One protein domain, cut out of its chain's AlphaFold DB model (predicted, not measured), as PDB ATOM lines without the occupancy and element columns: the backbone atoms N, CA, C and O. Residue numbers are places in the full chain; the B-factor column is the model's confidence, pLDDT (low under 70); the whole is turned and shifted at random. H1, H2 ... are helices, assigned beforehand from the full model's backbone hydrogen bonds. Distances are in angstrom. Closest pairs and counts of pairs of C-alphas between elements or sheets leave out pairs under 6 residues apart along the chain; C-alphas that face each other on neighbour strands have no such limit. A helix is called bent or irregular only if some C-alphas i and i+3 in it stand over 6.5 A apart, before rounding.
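Overview. This is residues 105 to 279 of the 282 residues of an uncharacterized protein of Penicillium nalgiovense (UniProt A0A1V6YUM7). The long helix H5 is one member of a four-helix up-and-down bundle with H2, H4 and H7, H2 lying near the middle of the whole. H1 crosses H2 on the side away from H5, with short H10 packed on H1, while H8 packs on H7, H6 turns off the end of H5 and small H3 packs on H4 and H5. The printed part has 175 residues with ten named helices, H1 to H10 in chain order, and no named strand; the class is all helix. It is compact, with a radius of gyration of the C-alphas of 15.9 A, and spans 46 by 36 by 34 A.

Along the chain. H5, residues 177 to 199, is 32.9 A long and runs from C-alpha 177 at (-96.825, -29.428, -19.273) to C-alpha 199 at (-103.679, -34.956, -51.001). Before it come H1, residues 105 to 122, 25.4 A long from C-alpha 105 at (-122.340, -32.740, -38.110); H2, residues 129 to 143, 21.7 A; H3, residues 148 to 153; and H4, residues 163 to 172, 14.3 A. After it come H6, residues 201 to 209; H7, residues 216 to 231, 21.6 A; H8, residues 240 to 253, 19.7 A; H9, residues 255 to 262; and H10, residues 270 to 277, ending at C-alpha 277 (-123.924, -30.205, -27.834). H2 and H8 are irregular, but only just: C-alphas 138 and 141 are 6.8 A apart, C-alphas 241 and 244 6.6 A.

Arrangement. H5 is the hub, touching five helices. Its residues 187 to 195 touch H2 at a shallow tilt of 18 degrees, the same way, closest at the C-alphas of Leu 187 and Ser 138, 5.9 A. H4 and H5 form a helical hairpin, closest at the C-alphas of Leu 167 and Ile 180, 6.8 A. H7 touches H5 at 14 degrees, a shallow tilt, opposite ways, closest at the C-alphas of Leu 226 and Met 183, 7.6 A. H5 and H6 touch only at the corner, the C-alphas of Asp 197 and Ala 204 being 4.8 A apart. H1 touches H2 at a steep tilt of 57 degrees, closest at the C-alphas of Met 111 and Ala 136, 5.0 A. H9 touches no helix. Every O i to N i+4 pair is within hydrogen-bond range in H1, H3, H4, H5, H6, H7, H9 and H10; H2 has 8 of 11, and H8 4 of 10 beside 5 of 11 O i to N i+3 pairs.

Size, cuts and confidence. The C-alphas farthest apart, Thr 202 and Pro 235, are 46.4 A from each other. The printed part has no cut, and no link is long. Mean pLDDT of the printed part is 80.0; residues 201 to 228 and 230 to 253 are under 70.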
ATOM      1  N   GLU A 105    -121.937 -31.357 -38.336       89.50
ATOM      2  CA  GLU A 105    -122.340 -32.740 -38.110       89.50
ATOM      3  C   GLU A 105    -121.112 -33.619 -37.863       89.50
ATOM      4  O   GLU A 105    -121.101 -34.373 -36.890       89.50
ATOM      5  N   VAL A 106    -120.051 -33.471 -38.660       89.25
ATOM      6  CA  VAL A 106    -118.815 -34.247 -38.479       89.25
ATOM      7  C   VAL A 106    -118.192 -33.998 -37.112       89.25
ATOM      8  O   VAL A 106    -117.863 -34.958 -36.418       89.25
ATOM      9  N   ASP A 107    -118.112 -32.739 -36.688       92.56
ATOM     10  CA  ASP A 107    -117.584 -32.361 -35.375       92.56
ATOM     11  C   ASP A 107    -118.353 -33.041 -34.236       92.56
ATOM     12  O   ASP A 107    -117.763 -33.598 -33.305       92.56
ATOM     13  N   ARG A 108    -119.690 -33.064 -34.324       94.12
ATOM     14  CA  ARG A 108    -120.536 -33.747 -33.334       94.12
ATOM     15  C   ARG A 108    -120.311 -35.257 -33.329       94.12
ATOM     16  O   ARG A 108    -120.324 -35.868 -32.262       94.12
ATOM     17  N   TYR A 109    -120.119 -35.869 -34.494       92.69
ATOM     18  CA  TYR A 109    -119.830 -37.301 -34.598       92.69
ATOM     19  C   TYR A 109    -118.433 -37.645 -34.056       92.69
ATOM     20  O   TYR A 109    -118.307 -38.616 -33.312       92.69
ATOM     21  N   ALA A 110    -117.420 -36.810 -34.300       92.19
ATOM     22  CA  ALA A 110    -116.115 -36.963 -33.660       92.19
ATOM     23  C   ALA A 110    -116.235 -36.855 -32.129       92.19
ATOM     24  O   ALA A 110    -115.733 -37.697 -31.386       92.19
ATOM     25  N   MET A 111    -116.992 -35.886 -31.619       95.69
ATOM     26  CA  MET A 111    -117.205 -35.778 -30.177       95.69
ATOM     27  C   MET A 111    -117.986 -36.969 -29.600       95.69
ATOM     28  O   MET A 111    -117.655 -37.471 -28.524       95.69
ATOM     29  N   ARG A 112    -118.992 -37.482 -30.320       94.62
ATOM     30  CA  ARG A 112    -119.698 -38.722 -29.962       94.62
ATOM     31  C   ARG A 112    -118.714 -39.876 -29.795       94.62
ATOM     32  O   ARG A 112    -118.781 -40.599 -28.800       94.62
ATOM     33  N   ASP A 113    -117.816 -40.046 -30.756       90.50
ATOM     34  CA  ASP A 113    -116.853 -41.141 -30.764       90.50
ATOM     35  C   ASP A 113    -115.828 -40.988 -29.637       90.50
ATOM     36  O   ASP A 113    -115.541 -41.966 -28.943       90.50
ATOM     37  N   ALA A 114    -115.380 -39.763 -29.357       91.38
ATOM     38  CA  ALA A 114    -114.537 -39.456 -28.204       91.38
ATOM     39  C   ALA A 114    -115.212 -39.830 -26.873       91.38
ATOM     40  O   ALA A 114    -114.596 -40.484 -26.028       91.38
ATOM     41  N   LEU A 115    -116.496 -39.492 -26.700       92.81
ATOM     42  CA  LEU A 115    -117.277 -39.859 -25.512       92.81
ATOM     43  C   LEU A 115    -117.429 -41.377 -25.370       92.81
ATOM     44  O   LEU A 115    -117.275 -41.906 -24.267       92.81
ATOM     45  N   GLN A 116    -117.729 -42.085 -26.463       89.19
ATOM     46  CA  GLN A 116    -117.858 -43.545 -26.459       89.19
ATOM     47  C   GLN A 116    -116.531 -44.224 -26.096       89.19
ATOM     48  O   GLN A 116    -116.517 -45.103 -25.228       89.19
ATOM     49  N   TRP A 117    -115.419 -43.772 -26.690       84.12
ATOM     50  CA  TRP A 117    -114.074 -44.238 -26.350       84.12
ATOM     51  C   TRP A 117    -113.775 -44.011 -24.877       84.12
ATOM     52  O   TRP A 117    -113.498 -44.955 -24.141       84.12
ATOM     53  N   TRP A 118    -113.882 -42.770 -24.415       87.44
ATOM     54  CA  TRP A 118    -113.543 -42.426 -23.041       87.44
ATOM     55  C   TRP A 118    -114.395 -43.182 -22.026       87.44
ATOM     56  O   TRP A 118    -113.886 -43.690 -21.027       87.44
ATOM     57  N   ARG A 119    -115.701 -43.316 -22.285       87.06
ATOM     58  CA  ARG A 119    -116.609 -44.060 -21.409       87.06
ATOM     59  C   ARG A 119    -116.196 -45.523 -21.276       87.06
ATOM     60  O   ARG A 119    -116.345 -46.075 -20.187       87.06
ATOM     61  N   HIS A 120    -115.691 -46.136 -22.344       82.75
ATOM     62  CA  HIS A 120    -115.211 -47.512 -22.304       82.75
ATOM     63  C   HIS A 120    -113.976 -47.668 -21.409       82.75
ATOM     64  O   HIS A 120    -113.960 -48.541 -20.541       82.75
ATOM     65  N   TRP A 121    -112.987 -46.787 -21.567       76.81
ATOM     66  CA  TRP A 121    -111.713 -46.867 -20.847       76.81
ATOM     67  C   TRP A 121    -111.806 -46.383 -19.400       76.81
ATOM     68  O   TRP A 121    -111.354 -47.051 -18.472       76.81
ATOM     69  N   HIS A 122    -112.419 -45.222 -19.199       79.94
ATOM     70  CA  HIS A 122    -112.345 -44.478 -17.946       79.94
ATOM     71  C   HIS A 122    -113.607 -44.621 -17.085       79.94
ATOM     72  O   HIS A 122    -113.625 -44.228 -15.919       79.94
ATOM     73  N   ARG A 123    -114.699 -45.168 -17.643       81.31
ATOM     74  CA  ARG A 123    -116.035 -45.321 -17.025       81.31
ATOM     75  C   ARG A 123    -116.715 -44.030 -16.561       81.31
ATOM     76  O   ARG A 123    -117.935 -44.030 -16.450       81.31
ATOM     77  N   SER A 124    -115.998 -42.941 -16.316       87.81
ATOM     78  CA  SER A 124    -116.519 -41.626 -15.937       87.81
ATOM     79  C   SER A 124    -116.233 -40.611 -17.034       87.81
ATOM     80  O   SER A 124    -115.155 -40.626 -17.614       87.81
ATOM     81  N   LEU A 125    -117.203 -39.732 -17.288       89.06
ATOM     82  CA  LEU A 125    -117.065 -38.569 -18.173       89.06
ATOM     83  C   LEU A 125    -116.896 -37.260 -17.383       89.06
ATOM     84  O   LEU A 125    -116.745 -36.202 -17.982       89.06
ATOM     85  N   LYS A 126    -116.998 -37.312 -16.049       89.75
ATOM     86  CA  LYS A 126    -116.901 -36.121 -15.196       89.75
ATOM     87  C   LYS A 126    -115.461 -35.619 -15.155       89.75
ATOM     88  O   LYS A 126    -114.559 -36.444 -15.112       89.75
ATOM     89  N   ASP A 127    -115.293 -34.299 -15.126       89.44
ATOM     90  CA  ASP A 127    -114.007 -33.619 -14.898       89.44
ATOM     91  C   ASP A 127    -112.928 -33.916 -15.964       89.44
ATOM     92  O   ASP A 127    -111.728 -33.931 -15.683       89.44
ATOM     93  N   HIS A 128    -113.361 -34.183 -17.203       92.00
ATOM     94  CA  HIS A 128    -112.504 -34.523 -18.350       92.00
ATOM     95  C   HIS A 128    -112.906 -33.776 -19.630       92.00
ATOM     96  O   HIS A 128    -112.777 -34.314 -20.728       92.00
ATOM     97  N   TYR A 129    -113.452 -32.568 -19.501       95.56
ATOM     98  CA  TYR A 129    -113.961 -31.781 -20.622       95.56
ATOM     99  C   TYR A 129    -112.901 -31.576 -21.717       95.56
ATOM    100  O   TYR A 129    -113.116 -31.914 -22.884       95.56
ATOM    101  N   TRP A 130    -111.728 -31.077 -21.335       96.75
ATOM    102  CA  TRP A 130    -110.638 -30.757 -22.249       96.75
ATOM    103  C   TRP A 130    -109.906 -32.004 -22.739       96.75
ATOM    104  O   TRP A 130    -109.549 -32.078 -23.916       96.75
ATOM    105  N   LYS A 131    -109.756 -33.027 -21.889       94.50
ATOM    106  CA  LYS A 131    -109.259 -34.349 -22.310       94.50
ATOM    107  C   LYS A 131    -110.153 -34.989 -23.374       94.50
ATOM    108  O   LYS A 131    -109.643 -35.527 -24.352       94.50
ATOM    109  N   LEU A 132    -111.475 -34.899 -23.229       94.44
ATOM    110  CA  LEU A 132    -112.433 -35.403 -24.214       94.44
ATOM    111  C   LEU A 132    -112.379 -34.616 -25.529       94.44
ATOM    112  O   LEU A 132    -112.378 -35.227 -26.596       94.44
ATOM    113  N   LEU A 133    -112.260 -33.284 -25.467       96.19
ATOM    114  CA  LEU A 133    -112.044 -32.466 -26.665       96.19
ATOM    115  C   LEU A 133    -110.744 -32.830 -27.380       96.19
ATOM    116  O   LEU A 133    -110.744 -32.946 -28.600       96.19
ATOM    117  N   TYR A 134    -109.651 -33.065 -26.651       95.06
ATOM    118  CA  TYR A 134    -108.401 -33.527 -27.254       95.06
ATOM    119  C   TYR A 134    -108.585 -34.843 -28.029       95.06
ATOM    120  O   TYR A 134    -108.106 -34.973 -29.155       95.06
ATOM    121  N   VAL A 135    -109.317 -35.803 -27.455       92.44
ATOM    122  CA  VAL A 135    -109.640 -37.083 -28.112       92.44
ATOM    123  C   VAL A 135    -110.475 -36.852 -29.375       92.44
ATOM    124  O   VAL A 135    -110.234 -37.492 -30.391       92.44
ATOM    125  N   ALA A 136    -111.422 -35.915 -29.354       93.75
ATOM    126  CA  ALA A 136    -112.189 -35.563 -30.547       93.75
ATOM    127  C   ALA A 136    -111.305 -34.892 -31.624       93.75
ATOM    128  O   ALA A 136    -111.391 -35.230 -32.807       93.75
ATOM    129  N   PHE A 137    -110.389 -34.009 -31.218       94.50
ATOM    130  CA  PHE A 137    -109.403 -33.382 -32.101       94.50
ATOM    131  C   PHE A 137    -108.463 -34.388 -32.768       94.50
ATOM    132  O   PHE A 137    -108.038 -34.142 -33.897       94.50
ATOM    133  N   SER A 138    -108.114 -35.491 -32.101       91.69
ATOM    134  CA  SER A 138    -107.185 -36.481 -32.656       91.69
ATOM    135  C   SER A 138    -107.832 -37.442 -33.654       91.69
ATOM    136  O   SER A 138    -107.115 -37.998 -34.486       91.69
ATOM    137  N   ILE A 139    -109.162 -37.602 -33.628       88.06
ATOM    138  CA  ILE A 139    -109.885 -38.492 -34.554       88.06
ATOM    139  C   ILE A 139    -110.530 -37.769 -35.736       88.06
ATOM    140  O   ILE A 139    -110.646 -38.366 -36.802       88.06
ATOM    141  N   ILE A 140    -110.902 -36.487 -35.600       90.31
ATOM    142  CA  ILE A 140    -111.526 -35.726 -36.697       90.31
ATOM    143  C   ILE A 140    -110.710 -35.736 -38.011       90.31
ATOM    144  O   ILE A 140    -111.337 -35.752 -39.073       90.31
ATOM    145  N   PRO A 141    -109.356 -35.815 -38.019       89.31
ATOM    146  CA  PRO A 141    -108.594 -35.912 -39.262       89.31
ATOM    147  C   PRO A 141    -108.863 -37.180 -40.065       89.31
ATOM    148  O   PRO A 141    -108.514 -37.207 -41.241       89.31
ATOM    149  N   GLU A 142    -109.463 -38.222 -39.481       83.19
ATOM    150  CA  GLU A 142    -109.903 -39.399 -40.237       83.19
ATOM    151  C   GLU A 142    -111.057 -39.028 -41.179       83.19
ATOM    152  O   GLU A 142    -111.023 -39.366 -42.363       83.19
ATOM    153  N   ASP A 143    -112.028 -38.248 -40.703       83.56
ATOM    154  CA  ASP A 143    -113.224 -37.874 -41.466       83.56
ATOM    155  C   ASP A 143    -113.033 -36.589 -42.289       83.56
ATOM    156  O   ASP A 143    -113.577 -36.471 -43.386       83.56
ATOM    157  N   VAL A 144    -112.236 -35.634 -41.800       85.81
ATOM    158  CA  VAL A 144    -112.064 -34.308 -42.414       85.81
ATOM    159  C   VAL A 144    -110.617 -34.097 -42.837       85.81
ATOM    160  O   VAL A 144    -109.680 -34.484 -42.148       85.81
ATOM    161  N   THR A 145    -110.411 -33.481 -44.000       87.00
ATOM    162  CA  THR A 145    -109.076 -33.009 -44.393       87.00
ATOM    163  C   THR A 145    -108.873 -31.618 -43.813       87.00
ATOM    164  O   THR A 145    -109.469 -30.659 -44.299       87.00
ATOM    165  N   VAL A 146    -108.046 -31.493 -42.777       88.56
ATOM    166  CA  VAL A 146    -107.732 -30.194 -42.172       88.56
ATOM    167  C   VAL A 146    -106.289 -29.824 -42.512       88.56
ATOM    168  O   VAL A 146    -105.378 -30.554 -42.120       88.56
ATOM    169  N   PRO A 147    -106.047 -28.701 -43.215       90.25
ATOM    170  CA  PRO A 147    -104.694 -28.204 -43.420       90.25
ATOM    171  C   PRO A 147    -103.998 -27.960 -42.072       90.25
ATOM    172  O   PRO A 147    -104.553 -27.239 -41.238       90.25
ATOM    173  N   PRO A 148    -102.776 -28.480 -41.847       91.56
ATOM    174  CA  PRO A 148    -102.060 -28.283 -40.586       91.56
ATOM    175  C   PRO A 148    -101.865 -26.806 -40.216       91.56
ATOM    176  O   PRO A 148    -101.899 -26.447 -39.041       91.56
ATOM    177  N   ARG A 149    -101.732 -25.919 -41.213       91.50
ATOM    178  CA  ARG A 149    -101.652 -24.469 -40.985       91.50
ATOM    179  C   ARG A 149    -102.929 -23.918 -40.344       91.50
ATOM    180  O   ARG A 149    -102.816 -23.150 -39.399       91.50
ATOM    181  N   ASN A 150    -104.109 -24.352 -40.797       92.19
ATOM    182  CA  ASN A 150    -105.394 -23.919 -40.231       92.19
ATOM    183  C   ASN A 150    -105.573 -24.411 -38.791       92.19
ATOM    184  O   ASN A 150    -106.232 -23.753 -37.988       92.19
ATOM    185  N   LEU A 151    -104.998 -25.572 -38.463       93.00
ATOM    186  CA  LEU A 151    -104.970 -26.077 -37.095       93.00
ATOM    187  C   LEU A 151    -104.131 -25.163 -36.187       93.00
ATOM    188  O   LEU A 151    -104.593 -24.783 -35.114       93.00
ATOM    189  N   LEU A 152    -102.925 -24.787 -36.634       93.06
ATOM    190  CA  LEU A 152    -102.011 -23.926 -35.873       93.06
ATOM    191  C   LEU A 152    -102.485 -22.474 -35.761       93.06
ATOM    192  O   LEU A 152    -102.327 -21.865 -34.707       93.06
ATOM    193  N   SER A 153    -103.056 -21.907 -36.828       93.25
ATOM    194  CA  SER A 153    -103.576 -20.533 -36.817       93.25
ATOM    195  C   SER A 153    -104.845 -20.388 -35.972       93.25
ATOM    196  O   SER A 153    -105.202 -19.277 -35.583       93.25
ATOM    197  N   GLY A 154    -105.526 -21.500 -35.678       94.19
ATOM    198  CA  GLY A 154    -106.831 -21.504 -35.021       94.19
ATOM    199  C   GLY A 154    -107.995 -21.184 -35.964       94.19
ATOM    200  O   GLY A 154    -109.100 -20.920 -35.484       94.19
ATOM    201  N   ASP A 155    -107.763 -21.212 -37.281       91.94
ATOM    202  CA  ASP A 155    -108.818 -21.093 -38.294       91.94
ATOM    203  C   ASP A 155    -109.726 -22.326 -38.302       91.94
ATOM    204  O   ASP A 155    -110.934 -22.214 -38.511       91.94
ATOM    205  N   PHE A 156    -109.157 -23.512 -38.058       92.50
ATOM    206  CA  PHE A 156    -109.947 -24.705 -37.784       92.50
ATOM    207  C   PHE A 156    -110.396 -24.710 -36.323       92.50
ATOM    208  O   PHE A 156    -109.582 -24.577 -35.403       92.50
ATOM    209  N   ARG A 157    -111.702 -24.900 -36.123       94.56
ATOM    210  CA  ARG A 157    -112.325 -24.981 -34.807       94.56
ATOM    211  C   ARG A 157    -113.234 -26.194 -34.742       94.56
ATOM    212  O   ARG A 157    -114.168 -26.273 -35.527       94.56
ATOM    213  N   LEU A 158    -112.976 -27.083 -33.790       94.56
ATOM    214  CA  LEU A 158    -113.833 -28.228 -33.496       94.56
ATOM    215  C   LEU A 158    -114.869 -27.787 -32.463       94.56
ATOM    216  O   LEU A 158    -114.491 -27.401 -31.353       94.56
ATOM    217  N   LEU A 159    -116.158 -27.815 -32.811       95.69
ATOM    218  CA  LEU A 159    -117.235 -27.364 -31.910       95.69
ATOM    219  C   LEU A 159    -117.004 -25.935 -31.356       95.69
ATOM    220  O   LEU A 159    -117.316 -25.625 -30.207       95.69
ATOM    221  N   GLY A 160    -116.398 -25.062 -32.167       95.56
ATOM    222  CA  GLY A 160    -116.055 -23.681 -31.800       95.56
ATOM    223  C   GLY A 160    -114.737 -23.508 -31.027       95.56
ATOM    224  O   GLY A 160    -114.266 -22.378 -30.864       95.56
ATOM    225  N   HIS A 161    -114.085 -24.598 -30.616       97.50
ATOM    226  CA  HIS A 161    -112.809 -24.569 -29.901       97.50
ATOM    227  C   HIS A 161    -111.611 -24.618 -30.852       97.50
ATOM    228  O   HIS A 161    -111.612 -25.403 -31.794       97.50
ATOM    229  N   SER A 162    -110.562 -23.832 -30.595       97.12
ATOM    230  CA  SER A 162    -109.266 -23.983 -31.281       97.12
ATOM    231  C   SER A 162    -108.327 -24.939 -30.531       97.12
ATOM    232  O   SER A 162    -108.531 -25.229 -29.349       97.12
ATOM    233  N   VAL A 163    -107.251 -25.397 -31.184       96.69
ATOM    234  CA  VAL A 163    -106.217 -26.211 -30.514       96.69
ATOM    235  C   VAL A 163    -105.559 -25.453 -29.368       96.69
ATOM    236  O   VAL A 163    -105.389 -26.019 -28.295       96.69
ATOM    237  N   ALA A 164    -105.245 -24.166 -29.543       97.56
ATOM    238  CA  ALA A 164    -104.639 -23.360 -28.485       97.56
ATOM    239  C   ALA A 164    -105.534 -23.277 -27.233       97.56
ATOM    240  O   ALA A 164    -105.046 -23.402 -26.110       97.56
ATOM    241  N   GLU A 165    -106.847 -23.115 -27.421       98.12
ATOM    242  CA  GLU A 165    -107.814 -23.127 -26.320       98.12
ATOM    243  C   GLU A 165    -107.878 -24.495 -25.639       98.12
ATOM    244  O   GLU A 165    -107.860 -24.560 -24.414       98.12
ATOM    245  N   MET A 166    -107.895 -25.583 -26.415       97.69
ATOM    246  CA  MET A 166    -107.879 -26.944 -25.878       97.69
ATOM    247  C   MET A 166    -106.609 -27.218 -25.058       97.69
ATOM    248  O   MET A 166    -106.708 -27.720 -23.940       97.69
ATOM    249  N   LEU A 167    -105.428 -26.827 -25.547       97.25
ATOM    250  CA  LEU A 167    -104.166 -26.996 -24.817       97.25
ATOM    251  C   LEU A 167    -104.134 -26.168 -23.523       97.25
ATOM    252  O   LEU A 167    -103.604 -26.632 -22.515       97.25
ATOM    253  N   ASN A 168    -104.708 -24.959 -23.527       98.12
ATOM    254  CA  ASN A 168    -104.889 -24.166 -22.306       98.12
ATOM    255  C   ASN A 168    -105.819 -24.871 -21.320       98.12
ATOM    256  O   ASN A 168    -105.472 -25.014 -20.151       98.12
ATOM    257  N   GLY A 169    -106.944 -25.384 -21.801       97.31
ATOM    258  CA  GLY A 169    -107.888 -26.129 -20.990       97.31
ATOM    259  C   GLY A 169    -107.319 -27.407 -20.369       97.31
ATOM    260  O   GLY A 169    -107.587 -27.717 -19.211       97.31
ATOM    261  N   LEU A 170    -106.443 -28.124 -21.078       96.12
ATOM    262  CA  LEU A 170    -105.722 -29.260 -20.494       96.12
ATOM    263  C   LEU A 170    -104.865 -28.842 -19.286       96.12
ATOM    264  O   LEU A 170    -104.738 -29.615 -18.336       96.12
ATOM    265  N   ARG A 171    -104.311 -27.620 -19.276       96.75
ATOM    266  CA  ARG A 171    -103.596 -27.081 -18.102       96.75
ATOM    267  C   ARG A 171    -104.553 -26.829 -16.939       96.75
ATOM    268  O   ARG A 171    -104.193 -27.119 -15.803       96.75
ATOM    269  N   GLU A 172    -105.760 -26.337 -17.217       96.62
ATOM    270  CA  GLU A 172    -106.818 -26.147 -16.209       96.62
ATOM    271  C   GLU A 172    -107.271 -27.484 -15.599       96.62
ATOM    272  O   GLU A 172    -107.570 -27.560 -14.410       96.62
ATOM    273  N   GLU A 173    -107.225 -28.570 -16.377       94.94
ATOM    274  CA  GLU A 173    -107.429 -29.951 -15.908       94.94
ATOM    275  C   GLU A 173    -106.188 -30.584 -15.256       94.94
ATOM    276  O   GLU A 173    -106.139 -31.800 -15.049       94.94
ATOM    277  N   ASN A 174    -105.191 -29.770 -14.898       94.19
ATOM    278  CA  ASN A 174    -103.949 -30.175 -14.238       94.19
ATOM    279  C   ASN A 174    -103.108 -31.193 -15.028       94.19
ATOM    280  O   ASN A 174    -102.300 -31.917 -14.446       94.19
ATOM    281  N   VAL A 175    -103.251 -31.251 -16.356       91.44
ATOM    282  CA  VAL A 175    -102.366 -32.074 -17.184       91.44
ATOM    283  C   VAL A 175    -100.969 -31.455 -17.176       91.44
ATOM    284  O   VAL A 175    -100.784 -30.264 -17.436       91.44
ATOM    285  N   ARG A 176     -99.957 -32.271 -16.867       93.44
ATOM    286  CA  ARG A 176     -98.569 -31.801 -16.752       93.44
ATOM    287  C   ARG A 176     -98.074 -31.191 -18.074       93.44
ATOM    288  O   ARG A 176     -98.316 -31.781 -19.128       93.44
ATOM    289  N   PRO A 177     -97.294 -30.092 -18.053       94.81
ATOM    290  CA  PRO A 177     -96.825 -29.428 -19.273       94.81
ATOM    291  C   PRO A 177     -96.083 -30.341 -20.256       94.81
ATOM    292  O   PRO A 177     -96.305 -30.247 -21.457       94.81
ATOM    293  N   GLN A 178     -95.256 -31.270 -19.759       90.25
ATOM    294  CA  GLN A 178     -94.528 -32.222 -20.611       90.25
ATOM    295  C   GLN A 178     -95.477 -33.181 -21.341       90.25
ATOM    296  O   GLN A 178     -95.218 -33.566 -22.477       90.25
ATOM    297  N   ILE A 179     -96.587 -33.547 -20.693       90.06
ATOM    298  CA  ILE A 179     -97.624 -34.384 -21.294       90.06
ATOM    299  C   ILE A 179     -98.391 -33.592 -22.352       90.06
ATOM    300  O   ILE A 179     -98.595 -34.107 -23.443       90.06
ATOM    301  N   ILE A 180     -98.731 -32.329 -22.080       94.44
ATOM    302  CA  ILE A 180     -99.372 -31.444 -23.067       94.44
ATOM    303  C   ILE A 180     -98.479 -31.259 -24.298       94.44
ATOM    304  O   ILE A 180     -98.970 -31.353 -25.418       94.44
ATOM    305  N   ALA A 181     -97.172 -31.062 -24.108       92.25
ATOM    306  CA  ALA A 181     -96.214 -30.959 -25.206       92.25
ATOM    307  C   ALA A 181     -96.205 -32.237 -26.065       92.25
ATOM    308  O   ALA A 181     -96.341 -32.189 -27.287       92.25
ATOM    309  N   PHE A 182     -96.128 -33.406 -25.429       88.25
ATOM    310  CA  PHE A 182     -96.205 -34.680 -26.140       88.25
ATOM    311  C   PHE A 182     -97.537 -34.856 -26.893       88.25
ATOM    312  O   PHE A 182     -97.548 -35.266 -28.051       88.25
ATOM    313  N   MET A 183     -98.657 -34.495 -26.265       91.38
ATOM    314  CA  MET A 183     -99.991 -34.529 -26.872       91.38
ATOM    315  C   MET A 183    -100.092 -33.617 -28.102       91.38
ATOM    316  O   MET A 183    -100.586 -34.043 -29.145       91.38
ATOM    317  N   GLU A 184     -99.590 -32.384 -28.015       94.31
ATOM    318  CA  GLU A 184     -99.538 -31.454 -29.144       94.31
ATOM    319  C   GLU A 184     -98.683 -32.018 -30.285       94.31
ATOM    320  O   GLU A 184     -99.127 -32.032 -31.432       94.31
ATOM    321  N   MET A 185     -97.501 -32.562 -29.981       91.81
ATOM    322  CA  MET A 185     -96.640 -33.208 -30.975       91.81
ATOM    323  C   MET A 185     -97.378 -34.332 -31.721       91.81
ATOM    324  O   MET A 185     -97.370 -34.364 -32.954       91.81
ATOM    325  N   CYS A 186     -98.036 -35.239 -30.990       88.12
ATOM    326  CA  CYS A 186     -98.824 -36.325 -31.574       88.12
ATOM    327  C   CYS A 186     -99.947 -35.793 -32.471       88.12
ATOM    328  O   CYS A 186    -100.144 -36.306 -33.575       88.12
ATOM    329  N   LEU A 187    -100.655 -34.753 -32.021       91.69
ATOM    330  CA  LEU A 187    -101.742 -34.137 -32.770       91.69
ATOM    331  C   LEU A 187    -101.237 -33.520 -34.081       91.69
ATOM    332  O   LEU A 187    -101.769 -33.816 -35.146       91.69
ATOM    333  N   LEU A 188    -100.174 -32.718 -34.035       92.62
ATOM    334  CA  LEU A 188     -99.606 -32.087 -35.228       92.62
ATOM    335  C   LEU A 188     -99.105 -33.121 -36.235       92.62
ATOM    336  O   LEU A 188     -99.412 -33.017 -37.424       92.62
ATOM    337  N   ARG A 189     -98.402 -34.157 -35.759       89.31
ATOM    338  CA  ARG A 189     -97.974 -35.281 -36.600       89.31
ATOM    339  C   ARG A 189     -99.171 -35.928 -37.299       89.31
ATOM    340  O   ARG A 189     -99.119 -36.118 -38.511       89.31
ATOM    341  N   GLN A 190    -100.242 -36.229 -36.561       88.62
ATOM    342  CA  GLN A 190    -101.453 -36.842 -37.116       88.62
ATOM    343  C   GLN A 190    -102.043 -35.990 -38.243       88.62
ATOM    344  O   GLN A 190    -102.327 -36.511 -39.318       88.62
ATOM    345  N   TYR A 191    -102.199 -34.682 -38.028       90.94
ATOM    346  CA  TYR A 191    -102.774 -33.797 -39.042       90.94
ATOM    347  C   TYR A 191    -101.887 -33.676 -40.277       90.94
ATOM    348  O   TYR A 191    -102.413 -33.665 -41.384       90.94
ATOM    349  N   ILE A 192    -100.561 -33.621 -40.118       88.25
ATOM    350  CA  ILE A 192     -99.635 -33.594 -41.258       88.25
ATOM    351  C   ILE A 192     -99.777 -34.876 -42.079       88.25
ATOM    352  O   ILE A 192    -100.007 -34.793 -43.283       88.25
ATOM    353  N   VAL A 193     -99.692 -36.047 -41.442       84.69
ATOM    354  CA  VAL A 193     -99.792 -37.335 -42.148       84.69
ATOM    355  C   VAL A 193    -101.138 -37.459 -42.854       84.69
ATOM    356  O   VAL A 193    -101.166 -37.701 -44.054       84.69
ATOM    357  N   GLN A 194    -102.244 -37.232 -42.143       85.25
ATOM    358  CA  GLN A 194    -103.596 -37.352 -42.700       85.25
ATOM    359  C   GLN A 194    -103.842 -36.353 -43.828       85.25
ATOM    360  O   GLN A 194    -104.494 -36.671 -44.821       85.25
ATOM    361  N   TYR A 195    -103.302 -35.141 -43.705       86.88
ATOM    362  CA  TYR A 195    -103.372 -34.163 -44.777       86.88
ATOM    363  C   TYR A 195    -102.619 -34.655 -46.013       86.88
ATOM    364  O   TYR A 195    -103.192 -34.664 -47.096       86.88
ATOM    365  N   LEU A 196    -101.372 -35.109 -45.874       83.00
ATOM    366  CA  LEU A 196    -100.579 -35.603 -47.003       83.00
ATOM    367  C   LEU A 196    -101.206 -36.830 -47.669       83.00
ATOM    368  O   LEU A 196    -101.257 -36.888 -48.897       83.00
ATOM    369  N   ASP A 197    -101.727 -37.758 -46.868       80.69
ATOM    370  CA  ASP A 197    -102.397 -38.979 -47.320       80.69
ATOM    371  C   ASP A 197    -103.602 -38.659 -48.217       80.69
ATOM    372  O   ASP A 197    -103.757 -39.209 -49.306       80.69
ATOM    373  N   LYS A 198    -104.413 -37.673 -47.819       81.75
ATOM    374  CA  LYS A 198    -105.608 -37.253 -48.567       81.75
ATOM    375  C   LYS A 198    -105.304 -36.385 -49.792       81.75
ATOM    376  O   LYS A 198    -106.161 -36.244 -50.661       81.75
ATOM    377  N   GLN A 199    -104.112 -35.795 -49.873       79.31
ATOM    378  CA  GLN A 199    -103.679 -34.956 -51.001       79.31
ATOM    379  C   GLN A 199    -102.985 -35.751 -52.115       79.31
ATOM    380  O   GLN A 199    -102.711 -35.197 -53.184       79.31
ATOM    381  N   ASP A 200    -102.639 -37.016 -51.872       71.62
ATOM    382  CA  ASP A 200    -101.920 -37.844 -52.833       71.62
ATOM    383  C   ASP A 200    -102.301 -39.316 -52.709       71.62
ATOM    384  O   ASP A 200    -101.922 -39.995 -51.755       71.62
ATOM    385  N   ALA A 201    -102.941 -39.855 -53.744       69.50
ATOM    386  CA  ALA A 201    -103.193 -41.289 -53.830       69.50
ATOM    387  C   ALA A 201    -101.891 -42.118 -53.787       69.50
ATOM    388  O   ALA A 201    -101.911 -43.265 -53.351       69.50
ATOM    389  N   THR A 202    -100.751 -41.553 -54.199       67.94
ATOM    390  CA  THR A 202     -99.435 -42.202 -54.122       67.94
ATOM    391  C   THR A 202     -98.916 -42.253 -52.692       67.94
ATOM    392  O   THR A 202     -98.347 -43.270 -52.305       67.94
ATOM    393  N   VAL A 203     -99.111 -41.187 -51.905       65.81
ATOM    394  CA  VAL A 203     -98.782 -41.206 -50.471       65.81
ATOM    395  C   VAL A 203     -99.701 -42.198 -49.778       65.81
ATOM    396  O   VAL A 203     -99.183 -43.075 -49.104       65.81
ATOM    397  N   ALA A 204    -101.005 -42.183 -50.069       64.81
ATOM    398  CA  ALA A 204    -101.938 -43.198 -49.582       64.81
ATOM    399  C   ALA A 204    -101.503 -44.630 -49.926       64.81
ATOM    400  O   ALA A 204    -101.547 -45.519 -49.076       64.81
ATOM    401  N   LEU A 205    -101.013 -44.868 -51.148       63.06
ATOM    402  CA  LEU A 205    -100.515 -46.179 -51.564       63.06
ATOM    403  C   LEU A 205     -99.207 -46.557 -50.853       63.06
ATOM    404  O   LEU A 205     -99.016 -47.718 -50.507       63.06
ATOM    405  N   LEU A 206     -98.296 -45.605 -50.630       64.38
ATOM    406  CA  LEU A 206     -97.056 -45.830 -49.880       64.38
ATOM    407  C   LEU A 206     -97.347 -46.101 -48.398       64.38
ATOM    408  O   LEU A 206     -96.797 -47.057 -47.851       64.38
ATOM    409  N   THR A 207     -98.263 -45.341 -47.793       62.03
ATOM    410  CA  THR A 207     -98.796 -45.566 -46.444       62.03
ATOM    411  C   THR A 207     -99.473 -46.934 -46.334       62.03
ATOM    412  O   THR A 207     -99.349 -47.594 -45.309       62.03
ATOM    413  N   ALA A 208    -100.175 -47.389 -47.377       61.22
ATOM    414  CA  ALA A 208    -100.839 -48.692 -47.394       61.22
ATOM    415  C   ALA A 208     -99.878 -49.870 -47.658       61.22
ATOM    416  O   ALA A 208    -100.097 -50.971 -47.146       61.22
ATOM    417  N   ASN A 209     -98.831 -49.664 -48.465       56.56
ATOM    418  CA  ASN A 209     -97.872 -50.705 -48.857       56.56
ATOM    419  C   ASN A 209     -96.771 -50.928 -47.819       56.56
ATOM    420  O   ASN A 209     -96.306 -52.061 -47.655       56.56
ATOM    421  N   HIS A 210     -96.370 -49.888 -47.086       56.47
ATOM    422  CA  HIS A 210     -95.728 -50.112 -45.802       56.47
ATOM    423  C   HIS A 210     -96.782 -50.770 -44.906       56.47
ATOM    424  O   HIS A 210     -97.724 -50.129 -44.470       56.47
ATOM    425  N   LYS A 211     -96.646 -52.076 -44.631       46.81
ATOM    426  CA  LYS A 211     -97.533 -52.860 -43.738       46.81
ATOM    427  C   LYS A 211     -97.650 -52.303 -42.302       46.81
ATOM    428  O   LYS A 211     -98.294 -52.911 -41.452       46.81
ATOM    429  N   GLU A 212     -97.036 -51.163 -42.034       48.34
ATOM    430  CA  GLU A 212     -97.209 -50.326 -40.863       48.34
ATOM    431  C   GLU A 212     -98.290 -49.293 -41.204       48.34
ATOM    432  O   GLU A 212     -98.011 -48.257 -41.793       48.34
ATOM    433  N   SER A 213     -99.555 -49.586 -40.891       43.41
ATOM    434  CA  SER A 213    -100.640 -48.608 -41.037       43.41
ATOM    435  C   SER A 213    -100.356 -47.378 -40.160       43.41
ATOM    436  O   SER A 213    -100.671 -47.373 -38.970       43.41
ATOM    437  N   ILE A 214     -99.792 -46.324 -40.755       51.38
ATOM    438  CA  ILE A 214     -99.493 -45.043 -40.083       51.38
ATOM    439  C   ILE A 214    -100.794 -44.288 -39.720       51.38
ATOM    440  O   ILE A 214    -100.796 -43.372 -38.908       51.38
ATOM    441  N   GLY A 215    -101.940 -44.671 -40.290       48.19
ATOM    442  CA  GLY A 215    -103.223 -44.022 -40.009       48.19
ATOM    443  C   GLY A 215    -103.953 -44.608 -38.800       48.19
ATOM    444  O   GLY A 215    -104.111 -43.953 -37.775       48.19
ATOM    445  N   ILE A 216    -104.437 -45.849 -38.916       46.91
ATOM    446  CA  ILE A 216    -105.414 -46.419 -37.969       46.91
ATOM    447  C   ILE A 216    -104.725 -47.134 -36.806       46.91
ATOM    448  O   ILE A 216    -105.144 -46.974 -35.658       46.91
ATOM    449  N   ILE A 217    -103.670 -47.911 -37.082       48.66
ATOM    450  CA  ILE A 217    -102.899 -48.579 -36.023       48.66
ATOM    451  C   ILE A 217    -102.187 -47.520 -35.190       48.66
ATOM    452  O   ILE A 217    -102.278 -47.563 -33.972       48.66
ATOM    453  N   ASP A 218    -101.596 -46.514 -35.826       56.75
ATOM    454  CA  ASP A 218    -100.974 -45.384 -35.137       56.75
ATOM    455  C   ASP A 218    -101.988 -44.549 -34.350       56.75
ATOM    456  O   ASP A 218    -101.699 -44.195 -33.217       56.75
ATOM    457  N   THR A 219    -103.203 -44.295 -34.855       57.72
ATOM    458  CA  THR A 219    -104.240 -43.612 -34.056       57.72
ATOM    459  C   THR A 219    -104.670 -44.466 -32.867       57.72
ATOM    460  O   THR A 219    -104.744 -43.955 -31.759       57.72
ATOM    461  N   ALA A 220    -104.889 -45.772 -33.030       56.97
ATOM    462  CA  ALA A 220    -105.269 -46.651 -31.922       56.97
ATOM    463  C   ALA A 220    -104.132 -46.856 -30.902       56.97
ATOM    464  O   ALA A 220    -104.390 -46.897 -29.699       56.97
ATOM    465  N   VAL A 221    -102.879 -46.956 -31.354       60.81
ATOM    466  CA  VAL A 221    -101.674 -47.079 -30.516       60.81
ATOM    467  C   VAL A 221    -101.366 -45.756 -29.822       60.81
ATOM    468  O   VAL A 221    -101.118 -45.758 -28.615       60.81
ATOM    469  N   ASN A 222    -101.465 -44.628 -30.532       63.62
ATOM    470  CA  ASN A 222    -101.385 -43.294 -29.944       63.62
ATOM    471  C   ASN A 222    -102.495 -43.123 -28.924       63.62
ATOM    472  O   ASN A 222    -102.203 -42.754 -27.802       63.62
ATOM    473  N   MET A 223    -103.740 -43.462 -29.246       64.94
ATOM    474  CA  MET A 223    -104.854 -43.353 -28.310       64.94
ATOM    475  C   MET A 223    -104.684 -44.276 -27.112       64.94
ATOM    476  O   MET A 223    -104.929 -43.846 -26.000       64.94
ATOM    477  N   THR A 224    -104.207 -45.506 -27.278       65.62
ATOM    478  CA  THR A 224    -103.933 -46.402 -26.143       65.62
ATOM    479  C   THR A 224    -102.821 -45.836 -25.258       65.62
ATOM    480  O   THR A 224    -102.942 -45.821 -24.034       65.62
ATOM    481  N   SER A 225    -101.754 -45.313 -25.864       67.12
ATOM    482  CA  SER A 225    -100.634 -44.694 -25.146       67.12
ATOM    483  C   SER A 225    -101.059 -43.400 -24.448       67.12
ATOM    484  O   SER A 225    -100.743 -43.195 -23.283       67.12
ATOM    485  N   LEU A 226    -101.850 -42.567 -25.124       68.00
ATOM    486  CA  LEU A 226    -102.430 -41.328 -24.613       68.00
ATOM    487  C   LEU A 226    -103.426 -41.612 -23.493       68.00
ATOM    488  O   LEU A 226    -103.368 -40.950 -22.470       68.00
ATOM    489  N   MET A 227    -104.288 -42.618 -23.628       69.12
ATOM    490  CA  MET A 227    -105.220 -43.022 -22.576       69.12
ATOM    491  C   MET A 227    -104.471 -43.550 -21.360       69.12
ATOM    492  O   MET A 227    -104.841 -43.207 -20.242       69.12
ATOM    493  N   ASN A 228    -103.392 -44.313 -21.549       67.88
ATOM    494  CA  ASN A 228    -102.525 -44.712 -20.444       67.88
ATOM    495  C   ASN A 228    -101.914 -43.484 -19.761       67.88
ATOM    496  O   ASN A 228    -102.042 -43.349 -18.550       67.88
ATOM    497  N   ILE A 229    -101.338 -42.554 -20.524       71.38
ATOM    498  CA  ILE A 229    -100.746 -41.314 -20.001       71.38
ATOM    499  C   ILE A 229    -101.784 -40.465 -19.250       71.38
ATOM    500  O   ILE A 229    -101.515 -40.013 -18.142       71.38
ATOM    501  N   LEU A 230    -102.980 -40.291 -19.816       67.75
ATOM    502  CA  LEU A 230    -104.079 -39.525 -19.225       67.75
ATOM    503  C   LEU A 230    -104.709 -40.224 -18.011       67.75
ATOM    504  O   LEU A 230    -105.307 -39.552 -17.173       67.75
ATOM    505  N   SER A 231    -104.571 -41.551 -17.909       65.94
ATOM    506  CA  SER A 231    -105.077 -42.364 -16.794       65.94
ATOM    507  C   SER A 231    -104.054 -42.572 -15.674       65.94
ATOM    508  O   SER A 231    -104.448 -42.964 -14.578       65.94
ATOM    509  N   MET A 232    -102.758 -42.335 -15.908       56.72
ATOM    510  CA  MET A 232    -101.708 -42.513 -14.889       56.72
ATOM    511  C   MET A 232    -101.830 -41.538 -13.710       56.72
ATOM    512  O   MET A 232    -101.278 -41.813 -12.648       56.72
ATOM    513  N   ASP A 233    -102.595 -40.456 -13.857       55.00
ATOM    514  CA  ASP A 233    -102.914 -39.536 -12.759       55.00
ATOM    515  C   ASP A 233    -104.035 -40.066 -11.836       55.00
ATOM    516  O   ASP A 233    -104.355 -39.437 -10.827       55.00
ATOM    517  N   LEU A 234    -104.635 -41.231 -12.131       56.12
ATOM    518  CA  LEU A 234    -105.620 -41.862 -11.253       56.12
ATOM    519  C   LEU A 234    -104.979 -42.915 -10.334       56.12
ATOM    520  O   LEU A 234    -104.536 -43.963 -10.813       56.12
ATOM    521  N   PRO A 235    -105.030 -42.735  -9.001       45.84
ATOM    522  CA  PRO A 235    -104.373 -43.621  -8.037       45.84
ATOM    523  C   PRO A 235    -105.002 -45.025  -7.885       45.84
ATOM    524  O   PRO A 235    -104.693 -45.730  -6.928       45.84
ATOM    525  N   SER A 236    -105.884 -45.472  -8.789       49.25
ATOM    526  CA  SER A 236    -106.710 -46.671  -8.566       49.25
ATOM    527  C   SER A 236    -106.992 -47.561  -9.787       49.25
ATOM    528  O   SER A 236    -107.993 -48.277  -9.769       49.25
ATOM    529  N   SER A 237    -106.167 -47.570 -10.842       46.19
ATOM    530  CA  SER A 237    -106.408 -48.463 -11.998       46.19
ATOM    531  C   SER A 237    -105.406 -49.624 -12.099       46.19
ATOM    532  O   SER A 237    -104.463 -49.560 -12.885       46.19
ATOM    533  N   PRO A 238    -105.631 -50.755 -11.402       46.72
ATOM    534  CA  PRO A 238    -104.931 -52.014 -11.672       46.72
ATOM    535  C   PRO A 238    -105.366 -52.679 -13.003       46.72
ATOM    536  O   PRO A 238    -105.095 -53.856 -13.227       46.72
ATOM    537  N   LEU A 239    -106.056 -51.954 -13.899       48.41
ATOM    538  CA  LEU A 239    -106.635 -52.457 -15.156       48.41
ATOM    539  C   LEU A 239    -105.948 -51.923 -16.428       48.41
ATOM    540  O   LEU A 239    -106.288 -52.353 -17.535       48.41
ATOM    541  N   SER A 240    -104.951 -51.049 -16.302       47.50
ATOM    542  CA  SER A 240    -104.169 -50.518 -17.431       47.50
ATOM    543  C   SER A 240    -103.420 -51.611 -18.218       47.50
ATOM    544  O   SER A 240    -103.285 -51.503 -19.434       47.50
ATOM    545  N   SER A 241    -103.054 -52.741 -17.598       46.31
ATOM    546  CA  SER A 241    -102.430 -53.875 -18.312       46.31
ATOM    547  C   SER A 241    -103.407 -54.712 -19.155       46.31
ATOM    548  O   SER A 241    -103.001 -55.307 -20.149       46.31
ATOM    549  N   ARG A 242    -104.707 -54.728 -18.824       47.62
ATOM    550  CA  ARG A 242    -105.752 -55.378 -19.649       47.62
ATOM    551  C   ARG A 242    -106.194 -54.514 -20.829       47.62
ATOM    552  O   ARG A 242    -106.905 -54.986 -21.711       47.62
ATOM    553  N   SER A 243    -105.782 -53.252 -20.831       49.81
ATOM    554  CA  SER A 243    -106.338 -52.240 -21.709       49.81
ATOM    555  C   SER A 243    -105.770 -52.335 -23.129       49.81
ATOM    556  O   SER A 243    -106.536 -52.419 -24.085       49.81
ATOM    557  N   ALA A 244    -104.455 -52.500 -23.286       47.00
ATOM    558  CA  ALA A 244    -103.826 -52.612 -24.607       47.00
ATOM    559  C   ALA A 244    -104.331 -53.805 -25.452       47.00
ATOM    560  O   ALA A 244    -104.461 -53.682 -26.667       47.00
ATOM    561  N   SER A 245    -104.689 -54.937 -24.831       46.88
ATOM    562  CA  SER A 245    -105.290 -56.082 -25.538       46.88
ATOM    563  C   SER A 245    -106.799 -55.928 -25.782       46.88
ATOM    564  O   SER A 245    -107.327 -56.491 -26.739       46.88
ATOM    565  N   SER A 246    -107.503 -55.130 -24.971       50.06
ATOM    566  CA  SER A 246    -108.943 -54.877 -25.137       50.06
ATOM    567  C   SER A 246    -109.288 -53.892 -26.260       50.06
ATOM    568  O   SER A 246    -110.399 -53.950 -26.782       50.06
ATOM    569  N   GLY A 247    -108.339 -53.059 -26.707       51.22
ATOM    570  CA  GLY A 247    -108.546 -52.151 -27.844       51.22
ATOM    571  C   GLY A 247    -108.959 -52.896 -29.120       51.22
ATOM    572  O   GLY A 247    -109.878 -52.472 -29.815       51.22
ATOM    573  N   LEU A 248    -108.384 -54.080 -29.363       52.59
ATOM    574  CA  LEU A 248    -108.753 -54.958 -30.483       52.59
ATOM    575  C   LEU A 248    -110.179 -55.529 -30.370       52.59
ATOM    576  O   LEU A 248    -110.810 -55.799 -31.389       52.59
ATOM    577  N   HIS A 249    -110.708 -55.682 -29.152       53.59
ATOM    578  CA  HIS A 249    -112.081 -56.141 -28.915       53.59
ATOM    579  C   HIS A 249    -113.106 -55.003 -28.936       53.59
ATOM    580  O   HIS A 249    -114.268 -55.235 -29.269       53.59
ATOM    581  N   PHE A 250    -112.687 -53.786 -28.590       57.06
ATOM    582  CA  PHE A 250    -113.575 -52.632 -28.492       57.06
ATOM    583  C   PHE A 250    -113.772 -51.899 -29.822       57.06
ATOM    584  O   PHE A 250    -114.874 -51.421 -30.105       57.06
ATOM    585  N   VAL A 251    -112.743 -51.863 -30.678       60.91
ATOM    586  CA  VAL A 251    -112.836 -51.241 -32.010       60.91
ATOM    587  C   VAL A 251    -114.035 -51.783 -32.815       60.91
ATOM    588  O   VAL A 251    -114.785 -50.959 -33.329       60.91
ATOM    589  N   PRO A 252    -114.340 -53.098 -32.851       57.22
ATOM    590  CA  PRO A 252    -115.528 -53.617 -33.539       57.22
ATOM    591  C   PRO A 252    -116.889 -53.159 -32.990       57.22
ATOM    592  O   PRO A 252    -117.886 -53.193 -33.716       57.22
ATOM    593  N   THR A 253    -116.962 -52.759 -31.717       60.56
ATOM    594  CA  THR A 253    -118.214 -52.334 -31.066       60.56
ATOM    595  C   THR A 253    -118.478 -50.840 -31.186       60.56
ATOM    596  O   THR A 253    -119.604 -50.406 -30.952       60.56
ATOM    597  N   MET A 254    -117.465 -50.068 -31.576       72.62
ATOM    598  CA  MET A 254    -117.584 -48.633 -31.786       72.62
ATOM    599  C   MET A 254    -118.496 -48.329 -32.964       72.62
ATOM    600  O   MET A 254    -118.370 -48.943 -34.030       72.62
ATOM    601  N   ASP A 255    -119.371 -47.338 -32.794       80.19
ATOM    602  CA  ASP A 255    -120.239 -46.904 -33.881       80.19
ATOM    603  C   ASP A 255    -119.388 -46.454 -35.069       80.19
ATOM    604  O   ASP A 255    -119.564 -47.017 -36.138       80.19
ATOM    605  N   ALA A 256    -118.362 -45.618 -34.877       74.88
ATOM    606  CA  ALA A 256    -117.427 -45.212 -35.939       74.88
ATOM    607  C   ALA A 256    -116.922 -46.371 -36.822       74.88
ATOM    608  O   ALA A 256    -116.961 -46.311 -38.051       74.88
ATOM    609  N   TYR A 257    -116.475 -47.469 -36.206       76.81
ATOM    610  CA  TYR A 257    -115.995 -48.641 -36.937       76.81
ATOM    611  C   TYR A 257    -117.129 -49.344 -37.684       76.81
ATOM    612  O   TYR A 257    -117.001 -49.656 -38.869       76.81
ATOM    613  N   ARG A 258    -118.260 -49.574 -37.011       79.19
ATOM    614  CA  ARG A 258    -119.438 -50.214 -37.608       79.19
ATOM    615  C   ARG A 258    -119.997 -49.380 -38.762       79.19
ATOM    616  O   ARG A 258    -120.443 -49.956 -39.749       79.19
ATOM    617  N   GLU A 259    -119.953 -48.056 -38.652       82.88
ATOM    618  CA  GLU A 259    -120.375 -47.117 -39.691       82.88
ATOM    619  C   GLU A 259    -119.463 -47.200 -40.907       82.88
ATOM    620  O   GLU A 259    -119.965 -47.272 -42.025       82.88
ATOM    621  N   ARG A 260    -118.142 -47.281 -40.701       77.19
ATOM    622  CA  ARG A 260    -117.172 -47.487 -41.787       77.19
ATOM    623  C   ARG A 260    -117.368 -48.820 -42.501       77.19
ATOM    624  O   ARG A 260    -117.375 -48.848 -43.722       77.19
ATOM    625  N   VAL A 261    -117.561 -49.907 -41.753       76.56
ATOM    626  CA  VAL A 261    -117.748 -51.251 -42.329       76.56
ATOM    627  C   VAL A 261    -119.079 -51.372 -43.073       76.56
ATOM    628  O   VAL A 261    -119.156 -52.046 -44.096       76.56
ATOM    629  N   LYS A 262    -120.146 -50.759 -42.551       81.06
ATOM    630  CA  LYS A 262    -121.489 -50.877 -43.136       81.06
ATOM    631  C   LYS A 262    -121.823 -49.768 -44.128       81.06
ATOM    632  O   LYS A 262    -122.813 -49.902 -44.838       81.06
ATOM    633  N   HIS A 263    -121.041 -48.692 -44.162       79.44
ATOM    634  CA  HIS A 263    -121.344 -47.456 -44.885       79.44
ATOM    635  C   HIS A 263    -122.698 -46.834 -44.484       79.44
ATOM    636  O   HIS A 263    -123.420 -46.287 -45.314       79.44
ATOM    637  N   ILE A 264    -123.061 -46.921 -43.200       83.38
ATOM    638  CA  ILE A 264    -124.307 -46.359 -42.643       83.38
ATOM    639  C   ILE A 264    -123.941 -45.571 -41.395       83.38
ATOM    640  O   ILE A 264    -123.235 -46.122 -40.565       83.38
ATOM    641  N   ARG A 265    -124.437 -44.341 -41.217       82.31
ATOM    642  CA  ARG A 265    -124.288 -43.602 -39.950       82.31
ATOM    643  C   ARG A 265    -125.361 -44.032 -38.945       82.31
ATOM    644  O   ARG A 265    -126.542 -44.106 -39.284       82.31
ATOM    645  N   PHE A 266    -124.966 -44.291 -37.702       87.50
ATOM    646  CA  PHE A 266    -125.887 -44.519 -36.595       87.50
ATOM    647  C   PHE A 266    -126.345 -43.170 -36.030       87.50
ATOM    648  O   PHE A 266    -125.517 -42.307 -35.714       87.50
ATOM    649  N   PRO A 267    -127.660 -42.950 -35.883       90.69
ATOM    650  CA  PRO A 267    -128.162 -41.725 -35.287       90.69
ATOM    651  C   PRO A 267    -127.790 -41.666 -33.801       90.69
ATOM    652  O   PRO A 267    -127.938 -42.641 -33.064       90.69
ATOM    653  N   MET A 268    -127.346 -40.496 -33.341       94.31
ATOM    654  CA  MET A 268    -127.197 -40.235 -31.909       94.31
ATOM    655  C   MET A 268    -128.567 -40.241 -31.227       94.31
ATOM    656  O   MET A 268    -129.509 -39.607 -31.708       94.31
ATOM    657  N   SER A 269    -128.666 -40.883 -30.062       94.25
ATOM    658  CA  SER A 269    -129.840 -40.722 -29.201       94.25
ATOM    659  C   SER A 269    -129.987 -39.260 -28.762       94.25
ATOM    660  O   SER A 269    -129.004 -38.521 -28.672       94.25
ATOM    661  N   GLY A 270    -131.209 -38.823 -28.440       96.50
ATOM    662  CA  GLY A 270    -131.447 -37.437 -28.020       96.50
ATOM    663  C   GLY A 270    -130.665 -37.027 -26.763       96.50
ATOM    664  O   GLY A 270    -130.263 -35.874 -26.640       96.50
ATOM    665  N   SER A 271    -130.408 -37.961 -25.840       95.88
ATOM    666  CA  SER A 271    -129.576 -37.708 -24.656       95.88
ATOM    667  C   SER A 271    -128.096 -37.555 -25.004       95.88
ATOM    668  O   SER A 271    -127.457 -36.637 -24.498       95.88
ATOM    669  N   LEU A 272    -127.568 -38.410 -25.885       94.38
ATOM    670  CA  LEU A 272    -126.183 -38.324 -26.346       94.38
ATOM    671  C   LEU A 272    -125.948 -37.050 -27.156       94.38
ATOM    672  O   LEU A 272    -124.946 -36.383 -26.946       94.38
ATOM    673  N   ARG A 273    -126.899 -36.664 -28.013       95.88
ATOM    674  CA  ARG A 273    -126.819 -35.413 -28.773       95.88
ATOM    675  C   ARG A 273    -126.734 -34.195 -27.855       95.88
ATOM    676  O   ARG A 273    -125.814 -33.411 -28.012       95.88
ATOM    677  N   ARG A 274    -127.598 -34.091 -26.837       96.19
ATOM    678  CA  ARG A 274    -127.512 -33.005 -25.837       96.19
ATOM    679  C   ARG A 274    -126.175 -32.982 -25.097       96.19
ATOM    680  O   ARG A 274    -125.674 -31.910 -24.789       96.19
ATOM    681  N   MET A 275    -125.621 -34.157 -24.798       95.88
ATOM    682  CA  MET A 275    -124.306 -34.266 -24.168       95.88
ATOM    683  C   MET A 275    -123.182 -33.830 -25.109       95.88
ATOM    684  O   MET A 275    -122.250 -33.190 -24.659       95.88
ATOM    685  N   VAL A 276    -123.254 -34.156 -26.397       96.31
ATOM    686  CA  VAL A 276    -122.302 -33.662 -27.399       96.31
ATOM    687  C   VAL A 276    -122.431 -32.147 -27.561       96.31
ATOM    688  O   VAL A 276    -121.428 -31.444 -27.531       96.31
ATOM    689  N   ASP A 277    -123.658 -31.634 -27.661       96.12
ATOM    690  CA  ASP A 277    -123.924 -30.205 -27.834       96.12
ATOM    691  C   ASP A 277    -123.443 -29.373 -26.630       96.12
ATOM    692  O   ASP A 277    -123.115 -28.204 -26.802       96.12
ATOM    693  N   SER A 278    -123.312 -29.955 -25.428       96.38
ATOM    694  CA  SER A 278    -122.722 -29.244 -24.280       96.38
ATOM    695  C   SER A 278    -121.214 -28.991 -24.397       96.38
ATOM    696  O   SER A 278    -120.668 -28.289 -23.553       96.38
ATOM    697  N   TYR A 279    -120.540 -29.565 -25.402       96.56
ATOM    698  CA  TYR A 279    -119.139 -29.268 -25.738       96.56
ATOM    699  C   TYR A 279    -118.999 -28.187 -26.812       96.56
ATOM    700  O   TYR A 279    -117.881 -27.817 -27.156       96.56
TER     701      TYR A 279